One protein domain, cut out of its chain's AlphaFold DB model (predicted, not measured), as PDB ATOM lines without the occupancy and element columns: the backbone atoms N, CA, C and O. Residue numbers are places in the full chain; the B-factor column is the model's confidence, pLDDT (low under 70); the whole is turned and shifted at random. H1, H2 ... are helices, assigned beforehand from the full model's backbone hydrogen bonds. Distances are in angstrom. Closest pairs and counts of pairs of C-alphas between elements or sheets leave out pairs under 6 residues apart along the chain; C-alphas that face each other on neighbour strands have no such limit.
ATOM      1  N   PRO A  12     329.327 270.023 402.038       91.44
ATOM      2  CA  PRO A  12     328.194 270.521 401.269       91.44
ATOM      3  C   PRO A  12     327.936 269.668 400.023       91.44
ATOM      4  O   PRO A  12     328.868 269.253 399.337       91.44
ATOM      5  N   THR A  13     326.661 269.460 399.689       87.88
ATOM      6  CA  THR A  13     326.243 268.699 398.497       87.88
ATOM      7  C   THR A  13     326.656 269.363 397.185       87.88
ATOM      8  O   THR A  13     326.908 268.671 396.203       87.88
ATOM      9  N   LEU A  14     326.732 270.696 397.167       91.25
ATOM     10  CA  LEU A  14     327.166 271.501 396.030       91.25
ATOM     11  C   LEU A  14     328.299 272.419 396.487       91.25
ATOM     12  O   LEU A  14     328.063 273.428 397.151       91.25
ATOM     13  N   CYS A  15     329.533 272.062 396.150       92.44
ATOM     14  CA  CYS A  15     330.703 272.908 396.359       92.44
ATOM     15  C   CYS A  15     331.752 272.647 395.276       92.44
ATOM     16  O   CYS A  15     331.777 271.585 394.650       92.44
ATOM     17  N   THR A  16     332.616 273.628 395.039       95.69
ATOM     18  CA  THR A  16     333.794 273.437 394.190       95.69
ATOM     19  C   THR A  16     334.921 272.771 394.989       95.69
ATOM     20  O   THR A  16     334.982 272.936 396.211       95.69
ATOM     21  N   PRO A  17     335.873 272.081 394.331       94.56
ATOM     22  CA  PRO A  17     337.064 271.558 395.006       94.56
ATOM     23  C   PRO A  17     337.800 272.619 395.834       94.56
ATOM     24  O   PRO A  17     338.242 272.347 396.946       94.56
ATOM     25  N   TYR A  18     337.863 273.851 395.324       95.44
ATOM     26  CA  TYR A  18     338.465 274.981 396.027       95.44
ATOM     27  C   TYR A  18     337.747 275.299 397.347       95.44
ATOM     28  O   TYR A  18     338.395 275.400 398.385       95.44
ATOM     29  N   GLN A  19     336.414 275.412 397.333       95.56
ATOM     30  CA  GLN A  19     335.623 275.656 398.548       95.56
ATOM     31  C   GLN A  19     335.785 274.524 399.564       95.56
ATOM     32  O   GLN A  19     335.873 274.767 400.764       95.56
ATOM     33  N   LEU A  20     335.868 273.282 399.086       95.00
ATOM     34  CA  LEU A  20     336.056 272.124 399.947       95.00
ATOM     35  C   LEU A  20     337.408 272.172 400.678       95.00
ATOM     36  O   LEU A  20     337.440 272.032 401.900       95.00
ATOM     37  N   LEU A  21     338.502 272.424 399.947       94.38
ATOM     38  CA  LEU A  21     339.851 272.547 400.516       94.38
ATOM     39  C   LEU A  21     339.997 273.767 401.439       94.38
ATOM     40  O   LEU A  21     340.729 273.698 402.422       94.38
ATOM     41  N   ARG A  22     339.305 274.870 401.128       94.69
ATOM     42  CA  ARG A  22     339.376 276.126 401.887       94.69
ATOM     43  C   ARG A  22     338.552 276.095 403.175       94.69
ATOM     44  O   ARG A  22     339.039 276.532 404.212       94.69
ATOM     45  N   ASP A  23     337.312 275.608 403.103       94.69
ATOM     46  CA  ASP A  23     336.304 275.846 404.149       94.69
ATOM     47  C   ASP A  23     335.906 274.580 404.923       94.69
ATOM     48  O   ASP A  23     335.361 274.678 406.024       94.69
ATOM     49  N   CYS A  24     336.133 273.386 404.364       95.19
ATOM     50  CA  CYS A  24     335.530 272.156 404.888       95.19
ATOM     51  C   CYS A  24     336.537 271.210 405.545       95.19
ATOM     52  O   CYS A  24     336.210 270.583 406.559       95.19
ATOM     53  N   ILE A  25     337.745 271.088 404.991       95.00
ATOM     54  CA  ILE A  25     338.768 270.149 405.471       95.00
ATOM     55  C   ILE A  25     340.008 270.880 405.980       95.00
ATOM     56  O   ILE A  25     340.396 271.925 405.470       95.00
ATOM     57  N   ASN A  26     340.642 270.332 407.011       95.19
ATOM     58  CA  ASN A  26     341.842 270.912 407.594       95.19
ATOM     59  C   ASN A  26     343.099 270.333 406.930       95.19
ATOM     60  O   ASN A  26     343.621 269.307 407.366       95.19
ATOM     61  N   ILE A  27     343.597 271.023 405.905       94.06
ATOM     62  CA  ILE A  27     344.819 270.651 405.170       94.06
ATOM     63  C   ILE A  27     346.107 270.785 406.003       94.06
ATOM     64  O   ILE A  27     347.115 270.165 405.678       94.06
ATOM     65  N   HIS A  28     346.065 271.538 407.106       91.50
ATOM     66  CA  HIS A  28     347.179 271.704 408.047       91.50
ATOM     67  C   HIS A  28     347.124 270.710 409.216       91.50
ATOM     68  O   HIS A  28     347.860 270.845 410.194       91.50
ATOM     69  N   ALA A  29     346.217 269.731 409.176       93.88
ATOM     70  CA  ALA A  29     346.163 268.696 410.193       93.88
ATOM     71  C   ALA A  29     347.428 267.830 410.165       93.88
ATOM     72  O   ALA A  29     347.948 267.515 409.098       93.88
ATOM     73  N   VAL A  30     347.868 267.386 411.346       95.44
ATOM     74  CA  VAL A  30     348.988 266.447 411.481       95.44
ATOM     75  C   VAL A  30     348.665 265.156 410.709       95.44
ATOM     76  O   VAL A  30     347.683 264.481 411.060       95.44
ATOM     77  N   PRO A  31     349.445 264.792 409.673       95.31
ATOM     78  CA  PRO A  31     349.190 263.598 408.876       95.31
ATOM     79  C   PRO A  31     349.291 262.328 409.724       95.31
ATOM     80  O   PRO A  31     350.328 262.028 410.309       95.31
ATOM     81  N   LYS A  32     348.211 261.544 409.793       95.56
ATOM     82  CA  LYS A  32     348.208 260.274 410.536       95.56
ATOM     83  C   LYS A  32     348.974 259.197 409.769       95.56
ATOM     84  O   LYS A  32     348.884 259.134 408.548       95.56
ATOM     85  N   LYS A  33     349.588 258.242 410.476       95.69
ATOM     86  CA  LYS A  33     350.286 257.094 409.857       95.69
ATOM     87  C   LYS A  33     349.457 256.338 408.811       95.69
ATOM     88  O   LYS A  33     349.980 255.976 407.766       95.69
ATOM     89  N   GLN A  34     348.160 256.137 409.058       95.81
ATOM     90  CA  GLN A  34     347.263 255.509 408.077       95.81
ATOM     91  C   GLN A  34     347.168 256.322 406.781       95.81
ATOM     92  O   GLN A  34     347.235 255.752 405.699       95.81
ATOM     93  N   PHE A  35     347.076 257.647 406.893       97.00
ATOM     94  CA  PHE A  35     347.036 258.531 405.735       97.00
ATOM     95  C   PHE A  35     348.359 258.499 404.961       97.00
ATOM     96  O   PHE A  35     348.338 258.379 403.743       97.00
ATOM     97  N   LEU A  36     349.502 258.483 405.655       97.38
ATOM     98  CA  LEU A  36     350.824 258.339 405.029       97.38
ATOM     99  C   LEU A  36     350.956 257.032 404.233       97.38
ATOM    100  O   LEU A  36     351.481 257.033 403.123       97.38
ATOM    101  N   SER A  37     350.422 255.928 404.764       96.81
ATOM    102  CA  SER A  37     350.391 254.642 404.056       96.81
ATOM    103  C   SER A  37     349.577 254.720 402.761       96.81
ATOM    104  O   SER A  37     349.984 254.178 401.732       96.81
ATOM    105  N   VAL A  38     348.447 255.434 402.784       97.38
ATOM    106  CA  VAL A  38     347.620 255.649 401.591       97.38
ATOM    107  C   VAL A  38     348.328 256.560 400.588       97.38
ATOM    108  O   VAL A  38     348.383 256.209 399.412       97.38
ATOM    109  N   LEU A  39     348.954 257.656 401.024       97.44
ATOM    110  CA  LEU A  39     349.740 258.536 400.147       97.44
ATOM    111  C   LEU A  39     350.890 257.789 399.455       97.44
ATOM    112  O   LEU A  39     351.122 257.985 398.263       97.44
ATOM    113  N   ALA A  40     351.550 256.860 400.152       97.56
ATOM    114  CA  ALA A  40     352.579 256.009 399.555       97.56
ATOM    115  C   ALA A  40     352.043 255.182 398.371       97.56
ATOM    116  O   ALA A  40     352.752 254.944 397.395       97.56
ATOM    117  N   SER A  41     350.778 254.751 398.427       96.75
ATOM    118  CA  SER A  41     350.137 254.022 397.324       96.75
ATOM    119  C   SER A  41     349.792 254.905 396.117       96.75
ATOM    120  O   SER A  41     349.609 254.376 395.023       96.75
ATOM    121  N   CYS A  42     349.757 256.228 396.302       97.44
ATOM    122  CA  CYS A  42     349.533 257.229 395.255       97.44
ATOM    123  C   CYS A  42     350.828 257.709 394.576       97.44
ATOM    124  O   CYS A  42     350.761 258.580 393.712       97.44
ATOM    125  N   CYS A  43     351.991 257.192 394.979       97.81
ATOM    126  CA  CYS A  43     353.287 257.545 394.397       97.81
ATOM    127  C   CYS A  43     353.646 256.601 393.249       97.81
ATOM    128  O   CYS A  43     353.513 255.379 393.384       97.81
ATOM    129  N   SER A  44     354.148 257.157 392.145       97.56
ATOM    130  CA  SER A  44     354.708 256.363 391.045       97.56
ATOM    131  C   SER A  44     356.206 256.092 391.203       97.56
ATOM    132  O   SER A  44     356.682 255.078 390.694       97.56
ATOM    133  N   ASP A  45     356.947 256.956 391.907       98.25
ATOM    134  CA  ASP A  45     358.359 256.726 392.217       98.25
ATOM    135  C   ASP A  45     358.530 255.737 393.384       98.25
ATOM    136  O   ASP A  45     357.827 255.785 394.400       98.25
ATOM    137  N   VAL A  46     359.481 254.810 393.236       97.88
ATOM    138  CA  VAL A  46     359.711 253.729 394.205       97.88
ATOM    139  C   VAL A  46     360.339 254.255 395.498       97.88
ATOM    140  O   VAL A  46     360.008 253.755 396.575       97.88
ATOM    141  N   ASN A  47     361.210 255.265 395.418       97.88
ATOM    142  CA  ASN A  47     361.889 255.830 396.582       97.88
ATOM    143  C   ASN A  47     360.927 256.688 397.407       97.88
ATOM    144  O   ASN A  47     360.867 256.530 398.625       97.88
ATOM    145  N   GLU A  48     360.118 257.527 396.758       98.06
ATOM    146  CA  GLU A  48     359.074 258.324 397.420       98.06
ATOM    147  C   GLU A  48     358.039 257.429 398.115       98.06
ATOM    148  O   GLU A  48     357.691 257.628 399.284       98.06
ATOM    149  N   LYS A  49     357.611 256.357 397.436       97.88
ATOM    150  CA  LYS A  49     356.737 255.340 398.028       97.88
ATOM    151  C   LYS A  49     357.369 254.680 399.250       97.88
ATOM    152  O   LYS A  49     356.684 254.492 400.259       97.88
ATOM    153  N   ALA A  50     358.644 254.300 399.172       96.88
ATOM    154  CA  ALA A  50     359.361 253.690 400.289       96.88
ATOM    155  C   ALA A  50     359.496 254.665 401.469       96.88
ATOM    156  O   ALA A  50     359.270 254.265 402.610       96.88
ATOM    157  N   PHE A  51     359.775 255.943 401.198       96.69
ATOM    158  CA  PHE A  51     359.850 257.005 402.201       96.69
ATOM    159  C   PHE A  51     358.527 257.168 402.966       96.69
ATOM    160  O   PHE A  51     358.500 257.029 404.191       96.69
ATOM    161  N   LEU A  52     357.407 257.362 402.262       97.25
ATOM    162  CA  LEU A  52     356.092 257.497 402.902       97.25
ATOM    163  C   LEU A  52     355.650 256.204 403.610       97.25
ATOM    164  O   LEU A  52     355.077 256.251 404.702       97.25
ATOM    165  N   SER A  53     355.967 255.039 403.035       96.31
ATOM    166  CA  SER A  53     355.698 253.740 403.669       96.31
ATOM    167  C   SER A  53     356.474 253.584 404.977       96.31
ATOM    168  O   SER A  53     355.901 253.141 405.974       96.31
ATOM    169  N   CYS A  54     357.741 254.006 405.005       95.75
ATOM    170  CA  CYS A  54     358.585 254.009 406.197       95.75
ATOM    171  C   CYS A  54     357.965 254.870 407.307       95.75
ATOM    172  O   CYS A  54     357.779 254.394 408.425       95.75
ATOM    173  N   LEU A  55     357.510 256.086 406.988       95.00
ATOM    174  CA  LEU A  55     356.837 256.954 407.965       95.00
ATOM    175  C   LEU A  55     355.531 256.361 408.517       95.00
ATOM    176  O   LEU A  55     355.134 256.649 409.648       95.00
ATOM    177  N   SER A  56     354.851 255.520 407.737       93.94
ATOM    178  CA  SER A  56     353.623 254.847 408.170       93.94
ATOM    179  C   SER A  56     353.851 253.586 409.019       93.94
ATOM    180  O   SER A  56     352.931 253.140 409.712       93.94
ATOM    181  N   SER A  57     355.062 253.016 408.995       93.00
ATOM    182  CA  SER A  57     355.398 251.749 409.653       93.00
ATOM    183  C   SER A  57     355.423 251.862 411.188       93.00
ATOM    184  O   SER A  57     355.574 252.937 411.792       93.00
ATOM    185  N   LYS A  58     355.217 250.717 411.852       87.38
ATOM    186  CA  LYS A  58     355.343 250.596 413.312       87.38
ATOM    187  C   LYS A  58     356.809 250.504 413.725       87.38
ATOM    188  O   LYS A  58     357.204 251.134 414.700       87.38
ATOM    189  N   GLU A  59     357.592 249.759 412.958       86.44
ATOM    190  CA  GLU A  59     359.011 249.476 413.167       86.44
ATOM    191  C   GLU A  59     359.862 250.746 413.003       86.44
ATOM    192  O   GLU A  59     360.830 250.949 413.727       86.44
ATOM    193  N   ALA A  60     359.444 251.645 412.109       87.81
ATOM    194  CA  ALA A  60     360.110 252.907 411.797       87.81
ATOM    195  C   ALA A  60     359.462 254.131 412.484       87.81
ATOM    196  O   ALA A  60     359.487 255.250 411.971       87.81
ATOM    197  N   SER A  61     358.859 253.944 413.667       91.62
ATOM    198  CA  SER A  61     358.118 255.021 414.342       91.62
ATOM    199  C   SER A  61     358.971 256.222 414.765       91.62
ATOM    200  O   SER A  61     358.404 257.291 414.989       91.62
ATOM    201  N   CYS A  62     360.293 256.067 414.884       95.12
ATOM    202  CA  CYS A  62     361.202 257.173 415.184       95.12
ATOM    203  C   CYS A  62     361.142 258.264 414.107       95.12
ATOM    204  O   CYS A  62     360.971 259.428 414.450       95.12
ATOM    205  N   TYR A  63     361.159 257.892 412.823       95.06
ATOM    206  CA  TYR A  63     361.111 258.849 411.716       95.06
ATOM    207  C   TYR A  63     359.791 259.616 411.664       95.06
ATOM    208  O   TYR A  63     359.780 260.809 411.379       95.06
ATOM    209  N   TYR A  64     358.673 258.958 411.986       96.38
ATOM    210  CA  TYR A  64     357.388 259.645 412.121       96.38
ATOM    211  C   TYR A  64     357.425 260.683 413.247       96.38
ATOM    212  O   TYR A  64     356.974 261.810 413.059       96.38
ATOM    213  N   ASN A  65     357.961 260.316 414.413       95.69
ATOM    214  CA  ASN A  65     358.039 261.234 415.544       95.69
ATOM    215  C   ASN A  65     358.922 262.442 415.207       95.69
ATOM    216  O   ASN A  65     358.487 263.574 415.384       95.69
ATOM    217  N   GLU A  66     360.101 262.208 414.637       95.88
ATOM    218  CA  GLU A  66     361.032 263.272 414.272       95.88
ATOM    219  C   GLU A  66     360.459 264.183 413.172       95.88
ATOM    220  O   GLU A  66     360.355 265.396 413.338       95.88
ATOM    221  N   LEU A  67     360.057 263.623 412.028       95.81
ATOM    222  CA  LEU A  67     359.686 264.437 410.868       95.81
ATOM    223  C   LEU A  67     358.268 265.013 410.987       95.81
ATOM    224  O   LEU A  67     358.042 266.177 410.656       95.81
ATOM    225  N   ILE A  68     357.301 264.238 411.482       95.56
ATOM    226  CA  ILE A  68     355.899 264.676 411.529       95.56
ATOM    227  C   ILE A  68     355.575 265.396 412.837       95.56
ATOM    228  O   ILE A  68     354.941 266.444 412.801       95.56
ATOM    229  N   LEU A  69     355.972 264.859 413.996       94.56
ATOM    230  CA  LEU A  69     355.560 265.434 415.285       94.56
ATOM    231  C   LEU A  69     356.490 266.555 415.758       94.56
ATOM    232  O   LEU A  69     355.999 267.586 416.214       94.56
ATOM    233  N   GLU A  70     357.806 266.375 415.645       94.12
ATOM    234  CA  GLU A  70     358.786 267.358 416.118       94.12
ATOM    235  C   GLU A  70     359.019 268.460 415.078       94.12
ATOM    236  O   GLU A  70     358.781 269.642 415.351       94.12
ATOM    237  N   ARG A  71     359.417 268.096 413.852       92.94
ATOM    238  CA  ARG A  71     359.624 269.076 412.769       92.94
ATOM    239  C   ARG A  71     358.305 269.650 412.257       92.94
ATOM    240  O   ARG A  71     358.237 270.838 411.934       92.94
ATOM    241  N   GLY A  72     357.223 268.874 412.308       93.12
ATOM    242  CA  GLY A  72     355.883 269.355 411.977       93.12
ATOM    243  C   GLY A  72     355.583 269.378 410.485       93.12
ATOM    244  O   GLY A  72     354.874 270.290 410.067       93.12
ATOM    245  N   LEU A  73     356.122 268.433 409.700       94.38
ATOM    246  CA  LEU A  73     355.808 268.349 408.272       94.38
ATOM    247  C   LEU A  73     354.298 268.191 408.053       94.38
ATOM    248  O   LEU A  73     353.632 267.330 408.640       94.38
ATOM    249  N   THR A  74     353.773 269.040 407.186       94.31
ATOM    250  CA  THR A  74     352.377 269.099 406.774       94.31
ATOM    251  C   THR A  74     352.138 268.259 405.521       94.31
ATOM    252  O   THR A  74     353.064 267.726 404.912       94.31
ATOM    253  N   LEU A  75     350.873 268.141 405.106       95.50
ATOM    254  CA  LEU A  75     350.538 267.511 403.829       95.50
ATOM    255  C   LEU A  75     351.251 268.195 402.653       95.50
ATOM    256  O   LEU A  75     351.710 267.499 401.756       95.50
ATOM    257  N   LEU A  76     351.342 269.529 402.656       94.31
ATOM    258  CA  LEU A  76     351.967 270.263 401.559       94.31
ATOM    259  C   LEU A  76     353.461 269.936 401.465       94.31
ATOM    260  O   LEU A  76     353.915 269.541 400.399       94.31
ATOM    261  N   ASP A  77     354.171 269.968 402.596       95.12
ATOM    262  CA  ASP A  77     355.602 269.637 402.642       95.12
ATOM    263  C   ASP A  77     355.863 268.210 402.139       95.12
ATOM    264  O   ASP A  77     356.813 267.952 401.408       95.12
ATOM    265  N   LEU A  78     354.990 267.260 402.496       96.31
ATOM    266  CA  LEU A  78     355.102 265.878 402.029       96.31
ATOM    267  C   LEU A  78     354.879 265.747 400.518       96.31
ATOM    268  O   LEU A  78     355.560 264.943 399.889       96.31
ATOM    269  N   LEU A  79     353.950 266.508 399.934       96.50
ATOM    270  CA  LEU A  79     353.708 266.503 398.485       96.50
ATOM    271  C   LEU A  79     354.834 267.203 397.711       96.50
ATOM    272  O   LEU A  79     355.141 266.801 396.594       96.50
ATOM    273  N   GLU A  80     355.480 268.207 398.304       96.50
ATOM    274  CA  GLU A  80     356.672 268.842 397.733       96.50
ATOM    275  C   GLU A  80     357.900 267.920 397.796       96.50
ATOM    276  O   GLU A  80     358.662 267.837 396.833       96.50
ATOM    277  N   LEU A  81     358.070 267.176 398.896       96.44
ATOM    278  CA  LEU A  81     359.130 266.171 399.053       96.44
ATOM    279  C   LEU A  81     358.896 264.911 398.206       96.44
ATOM    280  O   LEU A  81     359.851 264.201 397.892       96.44
ATOM    281  N   CYS A  82     357.641 264.599 397.878       97.44
ATOM    282  CA  CYS A  82     357.238 263.440 397.084       97.44
ATOM    283  C   CYS A  82     356.399 263.880 395.871       97.44
ATOM    284  O   CYS A  82     355.183 263.655 395.854       97.44
ATOM    285  N   PRO A  83     357.017 264.507 394.852       97.62
ATOM    286  CA  PRO A  83     356.305 265.081 393.709       97.62
ATOM    287  C   PRO A  83     355.582 264.048 392.832       97.62
ATOM    288  O   PRO A  83     354.684 264.413 392.073       97.62
ATOM    289  N   SER A  84     355.937 262.761 392.911       97.94
ATOM    290  CA  SER A  84     355.215 261.687 392.218       97.94
ATOM    291  C   SER A  84     353.918 261.273 392.926       97.94
ATOM    292  O   SER A  84     353.116 260.522 392.359       97.94
ATOM    293  N   CYS A  85     353.693 261.737 394.161       97.75
ATOM    294  CA  CYS A  85     352.483 261.473 394.926       97.75
ATOM    295  C   CYS A  85     351.300 262.261 394.350       97.75
ATOM    296  O   CYS A  85     351.220 263.481 394.475       97.75
ATOM    297  N   THR A  86     350.338 261.556 393.750       97.12
ATOM    298  CA  THR A  86     349.171 262.173 393.095       97.12
ATOM    299  C   THR A  86     347.850 261.719 393.734       97.12
ATOM    300  O   THR A  86     347.071 260.981 393.124       97.12
ATOM    301  N   PRO A  87     347.562 262.110 394.995       96.38
ATOM    302  CA  PRO A  87     346.328 261.712 395.663       96.38
ATOM    303  C   PRO A  87     345.103 262.377 395.024       96.38
ATOM    304  O   PRO A  87     345.112 263.559 394.679       96.38
ATOM    305  N   THR A  88     344.004 261.629 394.913       95.50
ATOM    306  CA  THR A  88     342.720 262.183 394.470       95.50
ATOM    307  C   THR A  88     342.049 262.978 395.590       95.50
ATOM    308  O   THR A  88     342.304 262.762 396.778       95.50
ATOM    309  N   LEU A  89     341.121 263.868 395.227       92.56
ATOM    310  CA  LEU A  89     340.353 264.638 396.210       92.56
ATOM    311  C   LEU A  89     339.547 263.740 397.167       92.56
ATOM    312  O   LEU A  89     339.416 264.066 398.344       92.56
ATOM    313  N   GLU A  90     339.050 262.595 396.691       92.19
ATOM    314  CA  GLU A  90     338.338 261.616 397.525       92.19
ATOM    315  C   GLU A  90     339.216 261.081 398.662       92.19
ATOM    316  O   GLU A  90     338.767 261.021 399.806       92.19
ATOM    317  N   ILE A  91     340.485 260.766 398.373       94.00
ATOM    318  CA  ILE A  91     341.445 260.293 399.379       94.00
ATOM    319  C   ILE A  91     341.678 261.367 400.442       94.00
ATOM    320  O   ILE A  91     341.703 261.058 401.637       94.00
ATOM    321  N   LEU A  92     341.813 262.629 400.019       94.31
ATOM    322  CA  LEU A  92     341.985 263.760 400.931       94.31
ATOM    323  C   LEU A  92     340.765 263.925 401.845       94.31
ATOM    324  O   LEU A  92     340.929 264.071 403.053       94.31
ATOM    325  N   ILE A  93     339.553 263.842 401.293       92.75
ATOM    326  CA  ILE A  93     338.293 263.924 402.049       92.75
ATOM    327  C   ILE A  93     338.169 262.796 403.081       92.75
ATOM    328  O   ILE A  93     337.683 263.023 404.190       92.75
ATOM    329  N   GLU A  94     338.584 261.580 402.728       92.69
ATOM    330  CA  GLU A  94     338.484 260.418 403.615       92.69
ATOM    331  C   GLU A  94     339.423 260.527 404.829       92.69
ATOM    332  O   GLU A  94     339.076 260.072 405.923       92.69
ATOM    333  N   HIS A  95     340.597 261.139 404.659       93.94
ATOM    334  CA  HIS A  95     341.665 261.100 405.662       93.94
ATOM    335  C   HIS A  95     341.875 262.412 406.419       93.94
ATOM    336  O   HIS A  95     342.316 262.381 407.576       93.94
ATOM    337  N   LEU A  96     341.580 263.558 405.802       94.56
ATOM    338  CA  LEU A  96     341.725 264.851 406.456       94.56
ATOM    339  C   LEU A  96     340.535 265.121 407.386       94.56
ATOM    340  O   LEU A  96     339.384 264.837 407.050       94.56
ATOM    341  N   PRO A  97     340.783 265.674 408.583       94.56
ATOM    342  CA  PRO A  97     339.707 266.003 409.498       94.56
ATOM    343  C   PRO A  97     338.938 267.237 409.019       94.56
ATOM    344  O   PRO A  97     339.451 268.076 408.277       94.56
ATOM    345  N   ARG A  98     337.713 267.386 409.528       95.75
ATOM    346  CA  ARG A  98     336.898 268.589 409.340       95.75
ATOM    347  C   ARG A  98     337.638 269.838 409.835       95.75
ATOM    348  O   ARG A  98     338.205 269.831 410.931       95.75
ATOM    349  N   LEU A  99     337.557 270.925 409.073       96.00
ATOM    350  CA  LEU A  99     337.960 272.250 409.532       96.00
ATOM    351  C   LEU A  99     336.961 272.754 410.583       96.00
ATOM    352  O   LEU A  99     335.770 272.911 410.311       96.00
ATOM    353  N   LEU A 100     337.435 272.949 411.814       95.44
ATOM    354  CA  LEU A 100     336.604 273.393 412.934       95.44
ATOM    355  C   LEU A 100     336.744 274.905 413.157       95.44
ATOM    356  O   LEU A 100     337.863 275.421 413.061       95.44
ATOM    357  N   PRO A 101     335.651 275.607 413.520       94.69
ATOM    358  CA  PRO A 101     335.732 277.002 413.930       94.69
ATOM    359  C   PRO A 101     336.607 277.139 415.180       94.69
ATOM    360  O   PRO A 101     336.654 276.245 416.033       94.69
ATOM    361  N   ARG A 102     337.310 278.268 415.295       94.12
ATOM    362  CA  ARG A 102     338.135 278.574 416.466       94.12
ATOM    363  C   ARG A 102     337.340 279.435 417.449       94.12
ATOM    364  O   ARG A 102     336.886 280.507 417.052       94.12
ATOM    365  N   PRO A 103     337.121 278.968 418.693       96.19
ATOM    366  CA  PRO A 103     336.430 279.760 419.697       96.19
ATOM    367  C   PRO A 103     337.343 280.884 420.192       96.19
ATOM    368  O   PRO A 103     338.530 280.665 420.433       96.19
ATOM    369  N   TYR A 104     336.764 282.065 420.389       96.31
ATOM    370  CA  TYR A 104     337.437 283.212 420.983       96.31
ATOM    371  C   TYR A 104     336.554 283.848 422.055       96.31
ATOM    372  O   TYR A 104     335.327 283.820 421.955       96.31
ATOM    373  N   SER A 105     337.189 284.432 423.070       94.81
ATOM    374  CA  SER A 105     336.491 285.169 424.121       94.81
ATOM    375  C   SER A 105     336.101 286.564 423.642       94.81
ATOM    376  O   SER A 105     336.877 287.244 422.968       94.81
ATOM    377  N   LEU A 106     334.908 286.999 424.043       94.81
ATOM    378  CA  LEU A 106     334.457 288.370 423.842       94.81
ATOM    379  C   LEU A 106     335.190 289.306 424.809       94.81
ATOM    380  O   LEU A 106     335.247 289.049 426.011       94.81
ATOM    381  N   ALA A 107     335.751 290.384 424.270       93.94
ATOM    382  CA  ALA A 107     336.515 291.400 424.991       93.94
ATOM    383  C   ALA A 107     335.842 292.784 424.903       93.94
ATOM    384  O   ALA A 107     336.508 293.813 424.794       93.94
ATOM    385  N   ASN A 108     334.509 292.815 424.884       91.62
ATOM    386  CA  ASN A 108     333.693 294.025 424.816       91.62
ATOM    387  C   ASN A 108     332.787 294.168 426.051       91.62
ATOM    388  O   ASN A 108     332.612 293.248 426.847       91.62
ATOM    389  N   ASN A 109     332.193 295.351 426.191       89.06
ATOM    390  CA  ASN A 109     331.107 295.593 427.133       89.06
ATOM    391  C   ASN A 109     329.776 295.169 426.469       89.06
ATOM    392  O   ASN A 109     329.512 295.630 425.355       89.06
ATOM    393  N   PRO A 110     328.920 294.357 427.120       87.38
ATOM    394  CA  PRO A 110     327.651 293.892 426.543       87.38
ATOM    395  C   PRO A 110     326.650 295.009 426.209       87.38
ATOM    396  O   PRO A 110     325.680 294.762 425.506       87.38
ATOM    397  N   LEU A 111     326.865 296.230 426.707       91.19
ATOM    398  CA  LEU A 111     326.027 297.398 426.412       91.19
ATOM    399  C   LEU A 111     326.404 298.102 425.094       91.19
ATOM    400  O   LEU A 111     325.772 299.087 424.726       91.19
ATOM    401  N   THR A 112     327.453 297.638 424.410       86.56
ATOM    402  CA  THR A 112     327.926 298.192 423.131       86.56
ATOM    403  C   THR A 112     327.607 297.232 421.986       86.56
ATOM    404  O   THR A 112     327.759 296.025 422.151       86.56
ATOM    405  N   ASP A 113     327.222 297.755 420.819       89.31
ATOM    406  CA  ASP A 113     326.874 296.962 419.619       89.31
ATOM    407  C   ASP A 113     328.114 296.472 418.828       89.31
ATOM    408  O   ASP A 113     328.040 296.074 417.670       89.31
ATOM    409  N   GLU A 114     329.300 296.520 419.443       92.00
ATOM    410  CA  GLU A 114     330.570 296.136 418.820       92.00
ATOM    411  C   GLU A 114     331.079 294.812 419.390       92.00
ATOM    412  O   GLU A 114     331.274 294.695 420.599       92.00
ATOM    413  N   VAL A 115     331.406 293.837 418.535       91.88
ATOM    414  CA  VAL A 115     332.092 292.600 418.945       91.88
ATOM    415  C   VAL A 115     333.604 292.804 418.877       91.88
ATOM    416  O   VAL A 115     334.163 293.018 417.804       91.88
ATOM    417  N   LYS A 116     334.280 292.700 420.027       94.31
ATOM    418  CA  LYS A 116     335.746 292.788 420.123       94.31
ATOM    419  C   LYS A 116     336.321 291.444 420.529       94.31
ATOM    420  O   LYS A 116     335.834 290.814 421.464       94.31
ATOM    421  N   ILE A 117     337.372 291.032 419.831       96.12
ATOM    422  CA  ILE A 117     338.120 289.809 420.102       96.12
ATOM    423  C   ILE A 117     339.594 290.185 420.189       96.12
ATOM    424  O   ILE A 117     340.094 290.945 419.361       96.12
ATOM    425  N   ILE A 118     340.286 289.640 421.185       95.94
ATOM    426  CA  ILE A 118     341.736 289.771 421.333       95.94
ATOM    427  C   ILE A 118     342.333 288.379 421.169       95.94
ATOM    428  O   ILE A 118     341.919 287.437 421.845       95.94
ATOM    429  N   PHE A 119     343.301 288.245 420.269       95.94
ATOM    430  CA  PHE A 119     344.024 286.999 420.064       95.94
ATOM    431  C   PHE A 119     345.476 287.273 419.688       95.94
ATOM    432  O   PHE A 119     345.797 288.290 419.074       95.94
ATOM    433  N   SER A 120     346.351 286.339 420.048       95.94
ATOM    434  CA  SER A 120     347.736 286.352 419.594       95.94
ATOM    435  C   SER A 120     347.822 285.736 418.204       95.94
ATOM    436  O   SER A 120     347.246 284.676 417.948       95.94
ATOM    437  N   ILE A 121     348.568 286.382 417.312       93.69
ATOM    438  CA  ILE A 121     348.883 285.819 416.002       93.69
ATOM    439  C   ILE A 121     349.897 284.698 416.222       93.69
ATOM    440  O   ILE A 121     350.990 284.934 416.737       93.69
ATOM    441  N   LEU A 122     349.524 283.471 415.858       87.56
ATOM    442  CA  LEU A 122     350.471 282.364 415.839       87.56
ATOM    443  C   LEU A 122     351.433 282.587 414.669       87.56
ATOM    444  O   LEU A 122     350.958 282.746 413.540       87.56
ATOM    445  N   PRO A 123     352.757 282.622 414.906       82.44
ATOM    446  CA  PRO A 123     353.710 282.751 413.821       82.44
ATOM    447  C   PRO A 123     353.541 281.557 412.886       82.44
ATOM    448  O   PRO A 123     353.522 280.401 413.314       82.44
ATOM    449  N   GLN A 124     353.382 281.849 411.601       68.56
ATOM    450  CA  GLN A 124     353.386 280.823 410.576       68.56
ATOM    451  C   GLN A 124     354.783 280.194 410.584       68.56
ATOM    452  O   GLN A 124     355.779 280.922 410.584       68.56
ATOM    453  N   LYS A 125     354.876 278.858 410.636       60.62
ATOM    454  CA  LYS A 125     356.138 278.189 410.307       60.62
ATOM    455  C   LYS A 125     356.426 278.560 408.851       60.62
ATOM    456  O   LYS A 125     355.734 278.081 407.959       60.62
ATOM    457  N   LEU A 126     357.343 279.503 408.644       45.19
ATOM    458  CA  LEU A 126     357.981 279.691 407.350       45.19
ATOM    459  C   LEU A 126     358.698 278.369 407.078       45.19
ATOM    460  O   LEU A 126     359.525 277.958 407.894       45.19
ATOM    461  N   VAL A 127     358.261 277.678 406.029       43.66
ATOM    462  CA  VAL A 127     358.977 276.530 405.465       43.66
ATOM    463  C   VAL A 127     360.363 276.996 405.033       43.66
ATOM    464  O   VAL A 127     360.442 278.107 404.455       43.66
TER     465      VAL A 127
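This is residues 12 to 127 of the 127 residues of the protein "(Mediterranean fruit fly) hypothetical protein" of Ceratitis capitata (UniProt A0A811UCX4). A helical hairpin, H2 and H3, with H4 across one end and H5 and H6 near it, makes a head of short helices. H1 is beyond H6, and residues 96 to 127 form a long arm that folds back, its residues 109 to 114 sticking out. The printed part has 116 residues, six named helices, H1 to H6, and no named strand: all helix, with under half in named elements. It is loose, with a radius of gyration of the C-alphas of 18.4 A, spanning 63 by 36 by 24 A.

Start at H3, residues 46 to 56, which touches H2, residues 33 to 41, in a hairpin; their closest C-alphas, Lys 33 and Ser 56, are 4.4 A apart, opposite ways at a shallow tilt of 13 degrees. H4, residues 61 to 70, touches H3 only at the corner, about perpendicular at 84 degrees; the closest C-alphas, Leu 55 and Tyr 64, are 5.0 A apart. H5, residues 75 to 81, is near H2 and H3. H6, residues 89 to 95, is close but not clearly touching H2, and likewise H1, residues 17 to 24; the closest C-alphas are Phe 35 and His 95, 6.0 A, and Pro 17 and Leu 89, 7.8 A. Every O i to N i+4 pair is within hydrogen-bond range except in H4, 5 of 6.

Find C-alpha 46 at (359.711, 253.729, 394.205); H3 runs 15.3 A. H6 ends at C-alpha 95, (341.665, 261.100, 405.662).

The printed part has no cut, no link between helices is long, and residues 124 to 127 are under pLDDT 70.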